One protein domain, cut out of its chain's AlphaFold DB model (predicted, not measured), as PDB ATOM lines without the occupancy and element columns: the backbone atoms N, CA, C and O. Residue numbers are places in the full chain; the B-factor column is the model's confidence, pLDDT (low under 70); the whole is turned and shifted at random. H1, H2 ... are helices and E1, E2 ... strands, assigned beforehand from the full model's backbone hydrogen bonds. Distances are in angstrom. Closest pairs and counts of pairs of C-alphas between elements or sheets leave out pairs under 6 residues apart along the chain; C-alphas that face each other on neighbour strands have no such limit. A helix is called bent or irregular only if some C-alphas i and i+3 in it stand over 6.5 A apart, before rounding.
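AT A GLANCE: This is residues 368 to 488 of the 497 residues of an uncharacterized protein of Luteitalea sp (UniProt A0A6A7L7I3). A strongly twisted, wholly antiparallel sheet of seven strands forms the body, with the two long strands E4 and E7 sharply bent on its way across and one helix, H1, packed by the end that holds E1, E2 and the last part of E7. Long loops run round the sheet. The printed part has 121 residues, in the order H1 E1 E2 E3 E4 E5 E6 E7; the sheet's order is E1 - E2 - E7 - E3 - E4 - E5 - E6. The class is mixed, helices and strands, with under half of the residues in named elements; the whole is compact, with a radius of gyration of the C-alphas of 14.1 A and spans of 40 by 32 by 25 A.

IN THESE COORDINATES: H1, residues 368 to 379, begins at C-alpha 368 (-40.235, -16.932, 7.716) and is 16.0 A long. E1 is residues 389 to 392, E2 408 to 413 (16.0 A), E3 434 to 438, E4 444 to 452 (19.5 A), E5 455 to 458 and E6 470 to 472. E7, residues 477 to 487, is 24.3 A long and ends at C-alpha 487 (-38.654, -5.105, -4.315).

HOW THE PARTS SIT: E1 and E2 form a hairpin, with N 390 and O 410 at 2.9 A. E7 bends by 77 degrees at residue 483 and pairs with E3 over residues 477 to 481, N 438 and O 477 at 2.8 A, and with E2 over 481 to 487, N 409 and O 486 at 2.8 A. E3 E4 E5 E6 is a meander, each strand the antiparallel neighbour of the one before. E4 bends by 91 degrees at residue 447; N 435 and O 447 of E3 and E4 are 2.9 A apart, N 452 and O 455 of E4 and E5 2.8 A, and N 456 and O 471 of E5 and E6 2.8 A. H1 is on the sheet; its closest C-alphas to E1 are Arg 372 and Thr 389, 7.5 A. Every O i to N i+4 pair of H1 is within hydrogen-bond range.

THE WHOLE: The C-alphas of Met 370 and Leu 423 are farthest apart, 41.7 A. The printed part has no cut. The links E1 to E2, E2 to E3 and E5 to E6 are long. Mean pLDDT of the printed part is 86.3, under 70 at residues 368 to 371, 422 to 430 and 464 to 465.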
ATOM      1  N   ALA A 368     -40.250 -18.105   6.849       65.56
ATOM      2  CA  ALA A 368     -40.235 -16.932   7.716       65.56
ATOM      3  C   ALA A 368     -38.903 -16.780   8.475       65.56
ATOM      4  O   ALA A 368     -38.311 -15.701   8.464       65.56
ATOM      5  N   VAL A 369     -38.373 -17.874   9.036       68.81
ATOM      6  CA  VAL A 369     -37.089 -17.896   9.759       68.81
ATOM      7  C   VAL A 369     -35.942 -17.514   8.830       68.81
ATOM      8  O   VAL A 369     -35.129 -16.651   9.159       68.81
ATOM      9  N   MET A 370     -35.915 -18.114   7.639       66.25
ATOM     10  CA  MET A 370     -34.877 -17.869   6.637       66.25
ATOM     11  C   MET A 370     -34.864 -16.402   6.198       66.25
ATOM     12  O   MET A 370     -33.818 -15.755   6.133       66.25
ATOM     13  N   LEU A 371     -36.054 -15.867   5.918       69.69
ATOM     14  CA  LEU A 371     -36.244 -14.487   5.513       69.69
ATOM     15  C   LEU A 371     -35.807 -13.524   6.618       69.69
ATOM     16  O   LEU A 371     -35.060 -12.580   6.356       69.69
ATOM     17  N   ARG A 372     -36.244 -13.777   7.856       79.88
ATOM     18  CA  ARG A 372     -35.909 -12.967   9.026       79.88
ATOM     19  C   ARG A 372     -34.405 -12.903   9.227       79.88
ATOM     20  O   ARG A 372     -33.864 -11.809   9.369       79.88
ATOM     21  N   ASP A 373     -33.723 -14.041   9.242       70.44
ATOM     22  CA  ASP A 373     -32.294 -14.079   9.547       70.44
ATOM     23  C   ASP A 373     -31.467 -13.439   8.415       70.44
ATOM     24  O   ASP A 373     -30.551 -12.651   8.682       70.44
ATOM     25  N   GLY A 374     -31.900 -13.605   7.160       70.56
ATOM     26  CA  GLY A 374     -31.325 -12.915   6.003       70.56
ATOM     27  C   GLY A 374     -31.511 -11.397   6.070       70.56
ATOM     28  O   GLY A 374     -30.566 -10.642   5.833       70.56
ATOM     29  N   LEU A 375     -32.704 -10.927   6.455       80.62
ATOM     30  CA  LEU A 375     -33.004  -9.503   6.634       80.62
ATOM     31  C   LEU A 375     -32.260  -8.897   7.830       80.62
ATOM     32  O   LEU A 375     -31.722  -7.796   7.710       80.62
ATOM     33  N   ARG A 376     -32.166  -9.607   8.962       82.62
ATOM     34  CA  ARG A 376     -31.369  -9.200  10.134       82.62
ATOM     35  C   ARG A 376     -29.916  -8.970   9.759       82.62
ATOM     36  O   ARG A 376     -29.352  -7.936  10.122       82.62
ATOM     37  N   ALA A 377     -29.328  -9.917   9.027       70.44
ATOM     38  CA  ALA A 377     -27.957  -9.823   8.552       70.44
ATOM     39  C   ALA A 377     -27.802  -8.649   7.577       70.44
ATOM     40  O   ALA A 377     -26.997  -7.749   7.816       70.44
ATOM     41  N   ALA A 378     -28.636  -8.604   6.534       74.88
ATOM     42  CA  ALA A 378     -28.616  -7.580   5.492       74.88
ATOM     43  C   ALA A 378     -28.743  -6.148   6.030       74.88
ATOM     44  O   ALA A 378     -28.028  -5.243   5.599       74.88
ATOM     45  N   LEU A 379     -29.656  -5.942   6.979       81.44
ATOM     46  CA  LEU A 379     -29.940  -4.636   7.570       81.44
ATOM     47  C   LEU A 379     -29.056  -4.337   8.784       81.44
ATOM     48  O   LEU A 379     -29.095  -3.219   9.298       81.44
ATOM     49  N   ASN A 380     -28.253  -5.313   9.228       78.25
ATOM     50  CA  ASN A 380     -27.484  -5.271  10.469       78.25
ATOM     51  C   ASN A 380     -28.366  -4.851  11.667       78.25
ATOM     52  O   ASN A 380     -28.023  -3.945  12.429       78.25
ATOM     53  N   ARG A 381     -29.527  -5.502  11.789       84.25
ATOM     54  CA  ARG A 381     -30.540  -5.271  12.829       84.25
ATOM     55  C   ARG A 381     -30.979  -6.603  13.438       84.25
ATOM     56  O   ARG A 381     -31.976  -7.167  12.987       84.25
ATOM     57  N   PRO A 382     -30.240  -7.151  14.421       82.69
ATOM     58  CA  PRO A 382     -30.588  -8.425  15.061       82.69
ATOM     59  C   PRO A 382     -31.961  -8.402  15.752       82.69
ATOM     60  O   PRO A 382     -32.542  -9.447  16.019       82.69
ATOM     61  N   GLU A 383     -32.486  -7.215  16.033       88.25
ATOM     62  CA  GLU A 383     -33.737  -6.993  16.739       88.25
ATOM     63  C   GLU A 383     -35.006  -7.143  15.882       88.25
ATOM     64  O   GLU A 383     -36.097  -7.033  16.443       88.25
ATOM     65  N   ILE A 384     -34.887  -7.367  14.566       86.19
ATOM     66  CA  ILE A 384     -36.028  -7.648  13.670       86.19
ATOM     67  C   ILE A 384     -36.630  -9.000  14.058       86.19
ATOM     68  O   ILE A 384     -35.914  -9.987  14.141       86.19
ATOM     69  N   SER A 385     -37.925  -9.079  14.316       88.56
ATOM     70  CA  SER A 385     -38.666 -10.316  14.587       88.56
ATOM     71  C   SER A 385     -39.444 -10.781  13.355       88.56
ATOM     72  O   SER A 385     -39.543 -10.054  12.370       88.56
ATOM     73  N   ASP A 386     -40.010 -11.990  13.388       82.06
ATOM     74  CA  ASP A 386     -40.828 -12.467  12.267       82.06
ATOM     75  C   ASP A 386     -42.069 -11.569  12.044       82.06
ATOM     76  O   ASP A 386     -42.441 -11.287  10.907       82.06
ATOM     77  N   GLY A 387     -42.637 -11.006  13.119       87.56
ATOM     78  CA  GLY A 387     -43.762 -10.059  13.063       87.56
ATOM     79  C   GLY A 387     -43.406  -8.648  12.571       87.56
ATOM     80  O   GLY A 387     -44.286  -7.790  12.482       87.56
ATOM     81  N   ASP A 388     -42.132  -8.397  12.263       92.88
ATOM     82  CA  ASP A 388     -41.642  -7.129  11.717       92.88
ATOM     83  C   ASP A 388     -41.520  -7.174  10.184       92.88
ATOM     84  O   ASP A 388     -41.082  -6.199   9.580       92.88
ATOM     85  N   THR A 389     -41.892  -8.279   9.526       90.44
ATOM     86  CA  THR A 389     -41.793  -8.399   8.064       90.44
ATOM     87  C   THR A 389     -43.160  -8.630   7.430       90.44
ATOM     88  O   THR A 389     -43.878  -9.549   7.814       90.44
ATOM     89  N   TYR A 390     -43.505  -7.804   6.442       91.50
ATOM     90  CA  TYR A 390     -44.820  -7.779   5.803       91.50
ATOM     91  C   TYR A 390     -44.678  -7.935   4.297       91.50
ATOM     92  O   TYR A 390     -43.886  -7.225   3.677       91.50
ATOM     93  N   TRP A 391     -45.481  -8.800   3.685       89.19
ATOM     94  CA  TRP A 391     -45.697  -8.722   2.247       89.19
ATOM     95  C   TRP A 391     -46.715  -7.622   1.971       89.19
ATOM     96  O   TRP A 391     -47.810  -7.671   2.516       89.19
ATOM     97  N   PHE A 392     -46.376  -6.632   1.145       91.12
ATOM     98  CA  PHE A 392     -47.276  -5.525   0.836       91.12
ATOM     99  C   PHE A 392     -48.253  -5.901  -0.282       91.12
ATOM    100  O   PHE A 392     -47.834  -6.191  -1.409       91.12
ATOM    101  N   GLY A 393     -49.545  -5.923   0.043       87.00
ATOM    102  CA  GLY A 393     -50.617  -6.439  -0.802       87.00
ATOM    103  C   GLY A 393     -50.799  -5.684  -2.117       87.00
ATOM    104  O   GLY A 393     -50.414  -4.522  -2.256       87.00
ATOM    105  N   GLY A 394     -51.371  -6.360  -3.116       84.62
ATOM    106  CA  GLY A 394     -51.677  -5.774  -4.428       84.62
ATOM    107  C   GLY A 394     -52.746  -4.677  -4.400       84.62
ATOM    108  O   GLY A 394     -52.691  -3.756  -5.213       84.62
ATOM    109  N   LEU A 395     -53.690  -4.767  -3.461       86.88
ATOM    110  CA  LEU A 395     -54.799  -3.831  -3.276       86.88
ATOM    111  C   LEU A 395     -54.491  -2.732  -2.253       86.88
ATOM    112  O   LEU A 395     -55.321  -1.849  -2.048       86.88
ATOM    113  N   ASP A 396     -53.337  -2.766  -1.595       91.69
ATOM    114  CA  ASP A 396     -52.957  -1.757  -0.606       91.69
ATOM    115  C   ASP A 396     -52.398  -0.490  -1.252       91.69
ATOM    116  O   ASP A 396     -51.892  -0.505  -2.379       91.69
ATOM    117  N   GLN A 397     -52.505   0.637  -0.546       91.56
ATOM    118  CA  GLN A 397     -52.149   1.937  -1.107       91.56
ATOM    119  C   GLN A 397     -50.741   2.356  -0.681       91.56
ATOM    120  O   GLN A 397     -50.419   2.490   0.500       91.56
ATOM    121  N   SER A 398     -49.885   2.598  -1.672       92.44
ATOM    122  CA  SER A 398     -48.549   3.149  -1.457       92.44
ATOM    123  C   SER A 398     -48.520   4.636  -1.781       92.44
ATOM    124  O   SER A 398     -48.897   5.053  -2.875       92.44
ATOM    125  N   TRP A 399     -47.979   5.417  -0.852       91.19
ATOM    126  CA  TRP A 399     -47.741   6.855  -0.977       91.19
ATOM    127  C   TRP A 399     -46.264   7.178  -1.241       91.19
ATOM    128  O   TRP A 399     -45.859   8.339  -1.217       91.19
ATOM    129  N   HIS A 400     -45.436   6.154  -1.489       90.06
ATOM    130  CA  HIS A 400     -44.003   6.310  -1.710       90.06
ATOM    131  C   HIS A 400     -43.503   5.511  -2.927       90.06
ATOM    132  O   HIS A 400     -43.668   4.291  -2.956       90.06
ATOM    133  N   PRO A 401     -42.759   6.111  -3.880       87.88
ATOM    134  CA  PRO A 401     -42.293   5.423  -5.096       87.88
ATOM    135  C   PRO A 401     -41.385   4.197  -4.871       87.88
ATOM    136  O   PRO A 401     -41.151   3.409  -5.791       87.88
ATOM    137  N   LEU A 402     -40.820   4.048  -3.667       86.94
ATOM    138  CA  LEU A 402     -40.032   2.862  -3.293       86.94
ATOM    139  C   LEU A 402     -40.891   1.628  -3.020       86.94
ATOM    140  O   LEU A 402     -40.372   0.523  -3.177       86.94
ATOM    141  N   ILE A 403     -42.138   1.828  -2.592       91.19
ATOM    142  CA  ILE A 403     -43.070   0.780  -2.185       91.19
ATOM    143  C   ILE A 403     -44.048   0.577  -3.333       91.19
ATOM    144  O   ILE A 403     -44.735   1.505  -3.759       91.19
ATOM    145  N   LYS A 404     -44.090  -0.636  -3.861       89.88
ATOM    146  CA  LYS A 404     -44.916  -0.995  -5.004       89.88
ATOM    147  C   LYS A 404     -45.916  -2.072  -4.562       89.88
ATOM    148  O   LYS A 404     -45.479  -3.160  -4.181       89.88
ATOM    149  N   PRO A 405     -47.229  -1.792  -4.619       88.12
ATOM    150  CA  PRO A 405     -48.267  -2.760  -4.269       88.12
ATOM    151  C   PRO A 405     -48.088  -4.102  -4.986       88.12
ATOM    152  O   PRO A 405     -47.800  -4.152  -6.190       88.12
ATOM    153  N   GLY A 406     -48.217  -5.188  -4.224       84.81
ATOM    154  CA  GLY A 406     -48.121  -6.569  -4.695       84.81
ATOM    155  C   GLY A 406     -46.717  -7.018  -5.102       84.81
ATOM    156  O   GLY A 406     -46.562  -8.085  -5.680       84.81
ATOM    157  N   VAL A 407     -45.679  -6.211  -4.883       84.75
ATOM    158  CA  VAL A 407     -44.306  -6.546  -5.302       84.75
ATOM    159  C   VAL A 407     -43.245  -6.038  -4.323       84.75
ATOM    160  O   VAL A 407     -42.065  -5.935  -4.665       84.75
ATOM    161  N   SER A 408     -43.649  -5.685  -3.105       88.75
ATOM    162  CA  SER A 408     -42.744  -5.209  -2.065       88.75
ATOM    163  C   SER A 408     -42.902  -6.029  -0.793       88.75
ATOM    164  O   SER A 408     -44.015  -6.233  -0.329       88.75
ATOM    165  N   ILE A 409     -41.782  -6.432  -0.196       90.69
ATOM    166  CA  ILE A 409     -41.731  -6.862   1.202       90.69
ATOM    167  C   ILE A 409     -41.213  -5.685   2.034       90.69
ATOM    168  O   ILE A 409     -40.204  -5.062   1.692       90.69
ATOM    169  N   LEU A 410     -41.921  -5.357   3.108       94.06
ATOM    170  CA  LEU A 410     -41.611  -4.271   4.027       94.06
ATOM    171  C   LEU A 410     -41.012  -4.842   5.305       94.06
ATOM    172  O   LEU A 410     -41.551  -5.784   5.879       94.06
ATOM    173  N   VAL A 411     -39.927  -4.232   5.776       93.88
ATOM    174  CA  VAL A 411     -39.405  -4.473   7.125       93.88
ATOM    175  C   VAL A 411     -39.803  -3.293   7.995       93.88
ATOM    176  O   VAL A 411     -39.442  -2.154   7.689       93.88
ATOM    177  N   VAL A 412     -40.547  -3.563   9.059       95.25
ATOM    178  CA  VAL A 412     -41.236  -2.593   9.906       95.25
ATOM    179  C   VAL A 412     -40.700  -2.684  11.329       95.25
ATOM    180  O   VAL A 412     -40.869  -3.682  12.014       95.25
ATOM    181  N   ASP A 413     -40.084  -1.613  11.810       94.38
ATOM    182  CA  ASP A 413     -39.731  -1.460  13.215       94.38
ATOM    183  C   ASP A 413     -40.983  -1.078  14.017       94.38
ATOM    184  O   ASP A 413     -41.323   0.102  14.164       94.38
ATOM    185  N   ARG A 414     -41.682  -2.098  14.533       94.81
ATOM    186  CA  ARG A 414     -42.895  -1.944  15.357       94.81
ATOM    187  C   ARG A 414     -42.648  -1.253  16.694       94.81
ATOM    188  O   ARG A 414     -43.593  -0.927  17.395       94.81
ATOM    189  N   ARG A 415     -41.391  -1.008  17.072       94.12
ATOM    190  CA  ARG A 415     -41.061  -0.223  18.272       94.12
ATOM    191  C   ARG A 415     -41.185   1.280  18.017       94.12
ATOM    192  O   ARG A 415     -41.204   2.062  18.960       94.12
ATOM    193  N   GLN A 416     -41.272   1.695  16.752       94.00
ATOM    194  CA  GLN A 416     -41.400   3.090  16.334       94.00
ATOM    195  C   GLN A 416     -42.792   3.345  15.742       94.00
ATOM    196  O   GLN A 416     -42.948   3.449  14.528       94.00
ATOM    197  N   GLN A 417     -43.805   3.454  16.605       95.94
ATOM    198  CA  GLN A 417     -45.215   3.650  16.215       95.94
ATOM    199  C   GLN A 417     -45.684   5.106  16.270       95.94
ATOM    200  O   GLN A 417     -46.864   5.378  16.094       95.94
ATOM    201  N   GLN A 418     -44.788   6.051  16.548       93.88
ATOM    202  CA  GLN A 418     -45.151   7.460  16.686       93.88
ATOM    203  C   GLN A 418     -44.668   8.246  15.464       93.88
ATOM    204  O   GLN A 418     -43.475   8.569  15.381       93.88
ATOM    205  N   PRO A 419     -45.559   8.579  14.509       91.19
ATOM    206  CA  PRO A 419     -45.245   9.561  13.490       91.19
ATOM    207  C   PRO A 419     -44.955  10.905  14.148       91.19
ATOM    208  O   PRO A 419     -45.489  11.240  15.209       91.19
ATOM    209  N   ARG A 420     -44.095  11.699  13.512       87.50
ATOM    210  CA  ARG A 420     -43.812  13.043  14.013       87.50
ATOM    211  C   ARG A 420     -45.103  13.869  13.987       87.50
ATOM    212  O   ARG A 420     -45.812  13.899  12.981       87.50
ATOM    213  N   ARG A 421     -45.386  14.554  15.096       86.38
ATOM    214  CA  ARG A 421     -46.343  15.666  15.139       86.38
ATOM    215  C   ARG A 421     -45.642  16.862  14.511       86.38
ATOM    216  O   ARG A 421     -44.839  17.519  15.172       86.38
ATOM    217  N   THR A 422     -45.826  17.064  13.213       66.31
ATOM    218  CA  THR A 422     -45.125  18.131  12.495       66.31
ATOM    219  C   THR A 422     -45.960  19.406  12.535       66.31
ATOM    220  O   THR A 422     -47.128  19.388  12.170       66.31
ATOM    221  N   LEU A 423     -45.344  20.515  12.957       53.50
ATOM    222  CA  LEU A 423     -45.941  21.858  12.937       53.50
ATOM    223  C   LEU A 423     -45.657  22.640  11.640       53.50
ATOM    224  O   LEU A 423     -46.213  23.716  11.468       53.50
ATOM    225  N   ARG A 424     -44.821  22.118  10.732       64.62
ATOM    226  CA  ARG A 424     -44.605  22.574   9.343       64.62
ATOM    227  C   ARG A 424     -43.546  21.673   8.711       64.62
ATOM    228  O   ARG A 424     -42.488  21.482   9.302       64.62
ATOM    229  N   LEU A 425     -43.833  21.098   7.548       65.88
ATOM    230  CA  LEU A 425     -42.807  20.464   6.723       65.88
ATOM    231  C   LEU A 425     -41.999  21.569   6.056       65.88
ATOM    232  O   LEU A 425     -42.552  22.333   5.265       65.88
ATOM    233  N   GLU A 426     -40.713  21.668   6.379       68.62
ATOM    234  CA  GLU A 426     -39.836  22.577   5.650       68.62
ATOM    235  C   GLU A 426     -39.729  22.098   4.188       68.62
ATOM    236  O   GLU A 426     -39.471  20.908   3.943       68.62
ATOM    237  N   PRO A 427     -39.943  22.983   3.196       59.12
ATOM    238  CA  PRO A 427     -39.782  22.645   1.788       59.12
ATOM    239  C   PRO A 427     -38.383  22.063   1.536       59.12
ATOM    240  O   PRO A 427     -37.380  22.761   1.643       59.12
ATOM    241  N   GLY A 428     -38.308  20.769   1.208       59.72
ATOM    242  CA  GLY A 428     -37.043  20.078   0.930       59.72
ATOM    243  C   GLY A 428     -36.710  18.899   1.847       59.72
ATOM    244  O   GLY A 428     -35.767  18.165   1.542       59.72
ATOM    245  N   GLU A 429     -37.491  18.633   2.902       63.94
ATOM    246  CA  GLU A 429     -37.370  17.394   3.688       63.94
ATOM    247  C   GLU A 429     -37.894  16.174   2.904       63.94
ATOM    248  O   GLU A 429     -38.896  15.547   3.231       63.94
ATOM    249  N   SER A 430     -37.164  15.772   1.863       60.56
ATOM    250  CA  SER A 430     -37.410  14.553   1.070       60.56
ATOM    251  C   SER A 430     -37.200  13.240   1.851       60.56
ATOM    252  O   SER A 430     -37.223  12.151   1.279       60.56
ATOM    253  N   HIS A 431     -36.983  13.325   3.166       71.44
ATOM    254  CA  HIS A 431     -36.599  12.215   4.035       71.44
ATOM    255  C   HIS A 431     -37.573  12.008   5.188       71.44
ATOM    256  O   HIS A 431     -37.165  11.659   6.301       71.44
ATOM    257  N   LEU A 432     -38.867  12.204   4.936       84.69
ATOM    258  CA  LEU A 432     -39.853  11.809   5.921       84.69
ATOM    259  C   LEU A 432     -39.779  10.299   6.187       84.69
ATOM    260  O   LEU A 432     -39.650   9.503   5.251       84.69
ATOM    261  N   PRO A 433     -39.825   9.887   7.465       89.75
ATOM    262  CA  PRO A 433     -39.889   8.479   7.816       89.75
ATOM    263  C   PRO A 433     -41.135   7.839   7.201       89.75
ATOM    264  O   PRO A 433     -42.227   8.391   7.289       89.75
ATOM    265  N   LEU A 434     -40.957   6.666   6.593       94.31
ATOM    266  CA  LEU A 434     -42.065   5.876   6.068       94.31
ATOM    267  C   LEU A 434     -42.681   5.056   7.199       94.31
ATOM    268  O   LEU A 434     -41.947   4.465   7.994       94.31
ATOM    269  N   PHE A 435     -44.004   4.985   7.245       96.00
ATOM    270  CA  PHE A 435     -44.757   4.171   8.191       96.00
ATOM    271  C   PHE A 435     -45.674   3.208   7.451       96.00
ATOM    272  O   PHE A 435     -46.086   3.478   6.321       96.00
ATOM    273  N   LEU A 436     -45.956   2.084   8.105       97.06
ATOM    274  CA  LEU A 436     -47.025   1.170   7.739       97.06
ATOM    275  C   LEU A 436     -48.186   1.411   8.705       97.06
ATOM    276  O   LEU A 436     -47.998   1.355   9.924       97.06
ATOM    277  N   ILE A 437     -49.363   1.704   8.166       96.75
ATOM    278  CA  ILE A 437     -50.569   2.019   8.931       96.75
ATOM    279  C   ILE A 437     -51.670   1.070   8.478       96.75
ATOM    280  O   ILE A 437     -51.867   0.881   7.282       96.75
ATOM    281  N   GLN A 438     -52.379   0.479   9.429       96.56
ATOM    282  CA  GLN A 438     -53.588  -0.287   9.175       96.56
ATOM    283  C   GLN A 438     -54.795   0.643   9.324       96.56
ATOM    284  O   GLN A 438     -55.019   1.225  10.388       96.56
ATOM    285  N   ALA A 439     -55.538   0.813   8.237       93.81
ATOM    286  CA  ALA A 439     -56.756   1.601   8.181       93.81
ATOM    287  C   ALA A 439     -57.939   0.855   8.845       93.81
ATOM    288  O   ALA A 439     -57.865  -0.362   9.045       93.81
ATOM    289  N   PRO A 440     -59.049   1.553   9.166       92.62
ATOM    290  CA  PRO A 440     -60.199   0.955   9.859       92.62
ATOM    291  C   PRO A 440     -60.870  -0.185   9.077       92.62
ATOM    292  O   PRO A 440     -61.477  -1.079   9.657       92.62
ATOM    293  N   ASP A 441     -60.751  -0.168   7.747       91.75
ATOM    294  CA  ASP A 441     -61.258  -1.203   6.840       91.75
ATOM    295  C   ASP A 441     -60.341  -2.445   6.754       91.75
ATOM    296  O   ASP A 441     -60.586  -3.368   5.969       91.75
ATOM    297  N   GLY A 442     -59.269  -2.466   7.552       90.31
ATOM    298  CA  GLY A 442     -58.265  -3.521   7.596       90.31
ATOM    299  C   GLY A 442     -57.241  -3.466   6.461       90.31
ATOM    300  O   GLY A 442     -56.373  -4.339   6.415       90.31
ATOM    301  N   ARG A 443     -57.313  -2.483   5.550       92.31
ATOM    302  CA  ARG A 443     -56.293  -2.278   4.509       92.31
ATOM    303  C   ARG A 443     -55.050  -1.639   5.096       92.31
ATOM    304  O   ARG A 443     -55.104  -0.975   6.129       92.31
ATOM    305  N   PHE A 444     -53.930  -1.806   4.407       95.19
ATOM    306  CA  PHE A 444     -52.683  -1.175   4.799       95.19
ATOM    307  C   PHE A 444     -52.345  -0.013   3.871       95.19
ATOM    308  O   PHE A 444     -52.435  -0.104   2.648       95.19
ATOM    309  N   ASP A 445     -51.899   1.078   4.477       95.00
ATOM    310  CA  ASP A 445     -51.329   2.226   3.797       95.00
ATOM    311  C   ASP A 445     -49.858   2.347   4.171       95.00
ATOM    312  O   ASP A 445     -49.477   2.207   5.338       95.00
ATOM    313  N   ALA A 446     -49.012   2.614   3.179       95.94
ATOM    314  CA  ALA A 446     -47.578   2.723   3.393       95.94
ATOM    315  C   ALA A 446     -47.004   3.991   2.764       95.94
ATOM    316  O   ALA A 446     -47.150   4.233   1.566       95.94
ATOM    317  N   GLY A 447     -46.293   4.790   3.553       94.12
ATOM    318  CA  GLY A 447     -45.634   5.993   3.055       94.12
ATOM    319  C   GLY A 447     -45.252   6.978   4.150       94.12
ATOM    320  O   GLY A 447     -45.351   6.651   5.334       94.12
ATOM    321  N   PRO A 448     -44.752   8.165   3.779       93.06
ATOM    322  CA  PRO A 448     -44.420   9.187   4.755       93.06
ATOM    323  C   PRO A 448     -45.707   9.777   5.329       93.06
ATOM    324  O   PRO A 448     -46.597  10.190   4.584       93.06
ATOM    325  N   CYS A 449     -45.801   9.831   6.652       93.06
ATOM    326  CA  CYS A 449     -46.968  10.390   7.321       93.06
ATOM    327  C   CYS A 449     -46.578  11.261   8.515       93.06
ATOM    328  O   CYS A 449     -45.536  11.060   9.150       93.06
ATOM    329  N   SER A 450     -47.446  12.209   8.842       93.06
ATOM    330  CA  SER A 450     -47.396  12.990  10.078       93.06
ATOM    331  C   SER A 450     -48.751  12.985  10.768       93.06
ATOM    332  O   SER A 450     -49.763  12.631  10.167       93.06
ATOM    333  N   VAL A 451     -48.765  13.392  12.034       94.12
ATOM    334  CA  VAL A 451     -50.006  13.638  12.779       94.12
ATOM    335  C   VAL A 451     -50.315  15.137  12.734       94.12
ATOM    336  O   VAL A 451     -49.512  15.932  13.229       94.12
ATOM    337  N   GLU A 452     -51.464  15.511  12.165       93.62
ATOM    338  CA  GLU A 452     -52.022  16.869  12.147       93.62
ATOM    339  C   GLU A 452     -53.341  16.881  12.933       93.62
ATOM    340  O   GLU A 452     -54.360  16.355  12.486       93.62
ATOM    341  N   GLY A 453     -53.336  17.449  14.141       93.00
ATOM    342  CA  GLY A 453     -54.502  17.382  15.026       93.00
ATOM    343  C   GLY A 453     -54.844  15.932  15.392       93.00
ATOM    344  O   GLY A 453     -54.032  15.254  16.022       93.00
ATOM    345  N   ASN A 454     -56.038  15.478  14.999       95.00
ATOM    346  CA  ASN A 454     -56.501  14.097  15.178       95.00
ATOM    347  C   ASN A 454     -56.447  13.275  13.875       95.00
ATOM    348  O   ASN A 454     -57.081  12.230  13.775       95.00
ATOM    349  N   GLU A 455     -55.716  13.739  12.863       95.31
ATOM    350  CA  GLU A 455     -55.590  13.058  11.574       95.31
ATOM    351  C   GLU A 455     -54.147  12.601  11.329       95.31
ATOM    352  O   GLU A 455     -53.182  13.317  11.598       95.31
ATOM    353  N   LEU A 456     -53.998  11.396  10.785       94.94
ATOM    354  CA  LEU A 456     -52.796  10.942  10.101       94.94
ATOM    355  C   LEU A 456     -52.864  11.416   8.653       94.94
ATOM    356  O   LEU A 456     -53.781  11.055   7.916       94.94
ATOM    357  N   VAL A 457     -51.878  12.211   8.249       94.12
ATOM    358  CA  VAL A 457     -51.790  12.781   6.904       94.12
ATOM    359  C   VAL A 457     -50.636  12.122   6.167       94.12
ATOM    360  O   VAL A 457     -49.484  12.215   6.600       94.12
ATOM    361  N   PHE A 458     -50.943  11.444   5.063       92.75
ATOM    362  CA  PHE A 458     -49.949  10.896   4.145       92.75
ATOM    363  C   PHE A 458     -49.480  11.965   3.167       92.75
ATOM    364  O   PHE A 458     -50.288  12.591   2.481       92.75
ATOM    365  N   HIS A 459     -48.161  12.120   3.069       89.88
ATOM    366  CA  HIS A 459     -47.531  13.107   2.198       89.88
ATOM    367  C   HIS A 459     -47.153  12.450   0.867       89.88
ATOM    368  O   HIS A 459     -46.195  11.676   0.818       89.88
ATOM    369  N   PRO A 460     -47.881  12.702  -0.229       85.06
ATOM    370  CA  PRO A 460     -47.552  12.105  -1.514       85.06
ATOM    371  C   PRO A 460     -46.164  12.583  -1.957       85.06
ATOM    372  O   PRO A 460     -45.890  13.781  -2.020       85.06
ATOM    373  N   ILE A 461     -45.272  11.642  -2.273       82.62
ATOM    374  CA  ILE A 461     -43.992  11.982  -2.900       82.62
ATOM    375  C   ILE A 461     -44.160  11.891  -4.420       82.62
ATOM    376  O   ILE A 461     -44.549  10.827  -4.918       82.62
ATOM    377  N   PRO A 462     -43.829  12.951  -5.183       77.50
ATOM    378  CA  PRO A 462     -43.841  12.900  -6.638       77.50
ATOM    379  C   PRO A 462     -43.101  11.657  -7.170       77.50
ATOM    380  O   PRO A 462     -42.019  11.323  -6.678       77.50
ATOM    381  N   PRO A 463     -43.654  10.947  -8.170       70.38
ATOM    382  CA  PRO A 463     -44.726  11.375  -9.071       70.38
ATOM    383  C   PRO A 463     -46.149  10.992  -8.625       70.38
ATOM    384  O   PRO A 463     -47.045  10.981  -9.463       70.38
ATOM    385  N   VAL A 464     -46.385  10.634  -7.359       69.94
ATOM    386  CA  VAL A 464     -47.749  10.346  -6.884       69.94
ATOM    387  C   VAL A 464     -48.552  11.656  -6.905       69.94
ATOM    388  O   VAL A 464     -48.339  12.517  -6.060       69.94
ATOM    389  N   LEU A 465     -49.415  11.843  -7.912       65.31
ATOM    390  CA  LEU A 465     -50.198  13.071  -8.158       65.31
ATOM    391  C   LEU A 465     -51.517  13.122  -7.365       65.31
ATOM    392  O   LEU A 465     -52.488  13.728  -7.811       65.31
ATOM    393  N   ASP A 466     -51.574  12.457  -6.217       73.44
ATOM    394  CA  ASP A 466     -52.787  12.404  -5.404       73.44
ATOM    395  C   ASP A 466     -52.763  13.507  -4.335       73.44
ATOM    396  O   ASP A 466     -51.695  13.938  -3.907       73.44
ATOM    397  N   SER A 467     -53.931  13.968  -3.895       75.88
ATOM    398  CA  SER A 467     -54.112  15.100  -2.964       75.88
ATOM    399  C   SER A 467     -53.678  14.822  -1.510       75.88
ATOM    400  O   SER A 467     -53.897  15.643  -0.620       75.88
ATOM    401  N   GLY A 468     -53.011  13.688  -1.276       79.62
ATOM    402  CA  GLY A 468     -52.740  13.137   0.048       79.62
ATOM    403  C   GLY A 468     -53.975  12.449   0.630       79.62
ATOM    404  O   GLY A 468     -55.113  12.779   0.303       79.62
ATOM    405  N   ARG A 469     -53.758  11.463   1.501       91.81
ATOM    406  CA  ARG A 469     -54.834  10.785   2.235       91.81
ATOM    407  C   ARG A 469     -54.782  11.175   3.694       91.81
ATOM    408  O   ARG A 469     -53.715  11.183   4.306       91.81
ATOM    409  N   ARG A 470     -55.956  11.479   4.230       93.88
ATOM    410  CA  ARG A 470     -56.177  11.767   5.643       93.88
ATOM    411  C   ARG A 470     -56.959  10.613   6.240       93.88
ATOM    412  O   ARG A 470     -57.931  10.151   5.645       93.88
ATOM    413  N   VAL A 471     -56.506  10.121   7.382       94.56
ATOM    414  CA  VAL A 471     -57.190   9.075   8.144       94.56
ATOM    415  C   VAL A 471     -57.294   9.553   9.581       94.56
ATOM    416  O   VAL A 471     -56.329  10.093  10.113       94.56
ATOM    417  N   ASN A 472     -58.445   9.369  10.219       95.50
ATOM    418  CA  ASN A 472     -58.585   9.672  11.638       95.50
ATOM    419  C   ASN A 472     -57.585   8.825  12.444       95.50
ATOM    420  O   ASN A 472     -57.575   7.598  12.347       95.50
ATOM    421  N   ALA A 473     -56.732   9.482  13.226       94.38
ATOM    422  CA  ALA A 473     -55.686   8.836  14.009       94.38
ATOM    423  C   ALA A 473     -56.253   7.922  15.109       94.38
ATOM    424  O   ALA A 473     -55.558   7.007  15.538       94.38
ATOM    425  N   ALA A 474     -57.492   8.160  15.554       95.12
ATOM    426  CA  ALA A 474     -58.173   7.315  16.534       95.12
ATOM    427  C   ALA A 474     -58.659   5.981  15.941       95.12
ATOM    428  O   ALA A 474     -58.739   4.990  16.662       95.12
ATOM    429  N   ASP A 475     -58.950   5.957  14.638       95.88
ATOM    430  CA  ASP A 475     -59.529   4.791  13.962       95.88
ATOM    431  C   ASP A 475     -58.458   3.941  13.252       95.88
ATOM    432  O   ASP A 475     -58.720   2.816  12.829       95.88
ATOM    433  N   ALA A 476     -57.242   4.474  13.104       96.38
ATOM    434  CA  ALA A 476     -56.129   3.821  12.426       96.38
ATOM    435  C   ALA A 476     -55.068   3.309  13.408       96.38
ATOM    436  O   ALA A 476     -54.742   3.957  14.401       96.38
ATOM    437  N   SER A 477     -54.455   2.172  13.079       96.69
ATOM    438  CA  SER A 477     -53.365   1.585  13.861       96.69
ATOM    439  C   SER A 477     -52.024   1.789  13.158       96.69
ATOM    440  O   SER A 477     -51.793   1.277  12.060       96.69
ATOM    441  N   VAL A 478     -51.108   2.537  13.779       96.94
ATOM    442  CA  VAL A 478     -49.735   2.674  13.271       96.94
ATOM    443  C   VAL A 478     -48.954   1.412  13.636       96.94
ATOM    444  O   VAL A 478     -48.516   1.246  14.771       96.94
ATOM    445  N   VAL A 479     -48.741   0.532  12.656       96.88
ATOM    446  CA  VAL A 479     -48.023  -0.738  12.851       96.88
ATOM    447  C   VAL A 479     -46.581  -0.476  13.283       96.88
ATOM    448  O   VAL A 479     -46.078  -1.086  14.228       96.88
ATOM    449  N   GLY A 480     -45.917   0.455  12.595       96.38
ATOM    450  CA  GLY A 480     -44.550   0.866  12.890       96.38
ATOM    451  C   GLY A 480     -43.872   1.575  11.724       96.38
ATOM    452  O   GLY A 480     -44.465   1.830  10.672       96.38
ATOM    453  N   ARG A 481     -42.591   1.886  11.908       95.50
ATOM    454  CA  ARG A 481     -41.777   2.588  10.914       95.50
ATOM    455  C   ARG A 481     -41.158   1.609   9.928       95.50
ATOM    456  O   ARG A 481     -40.477   0.674  10.331       95.50
ATOM    457  N   ILE A 482     -41.301   1.851   8.633       95.69
ATOM    458  CA  ILE A 482     -40.673   1.036   7.590       95.69
ATOM    459  C   ILE A 482     -39.181   1.386   7.526       95.69
ATOM    460  O   ILE A 482     -38.799   2.529   7.260       95.69
ATOM    461  N   VAL A 483     -38.322   0.398   7.768       93.62
ATOM    462  CA  VAL A 483     -36.859   0.552   7.826       93.62
ATOM    463  C   VAL A 483     -36.151  -0.012   6.599       93.62
ATOM    464  O   VAL A 483     -35.055   0.446   6.263       93.62
ATOM    465  N   ALA A 484     -36.790  -0.939   5.884       92.38
ATOM    466  CA  ALA A 484     -36.313  -1.444   4.603       92.38
ATOM    467  C   ALA A 484     -37.470  -1.827   3.679       92.38
ATOM    468  O   ALA A 484     -38.551  -2.197   4.135       92.38
ATOM    469  N   VAL A 485     -37.210  -1.753   2.375       91.94
ATOM    470  CA  VAL A 485     -38.125  -2.199   1.326       91.94
ATOM    471  C   VAL A 485     -37.378  -3.125   0.384       91.94
ATOM    472  O   VAL A 485     -36.363  -2.756  -0.215       91.94
ATOM    473  N   LEU A 486     -37.907  -4.325   0.229       89.06
ATOM    474  CA  LEU A 486     -37.434  -5.322  -0.704       89.06
ATOM    475  C   LEU A 486     -38.359  -5.362  -1.911       89.06
ATOM    476  O   LEU A 486     -39.534  -5.676  -1.768       89.06
ATOM    477  N   ASN A 487     -37.846  -5.050  -3.099       86.12
ATOM    478  CA  ASN A 487     -38.654  -5.105  -4.315       86.12
ATOM    479  C   ASN A 487     -38.480  -6.452  -5.019       86.12
ATOM    480  O   ASN A 487     -37.381  -6.790  -5.468       86.12
ATOM    481  N   VAL A 488     -39.587  -7.175  -5.148       80.25
ATOM    482  CA  VAL A 488     -39.706  -8.462  -5.829       80.25
ATOM    483  C   VAL A 488     -40.182  -8.196  -7.256       80.25
ATOM    484  O   VAL A 488     -41.222  -7.582  -7.449       80.25
TER     485      VAL A 488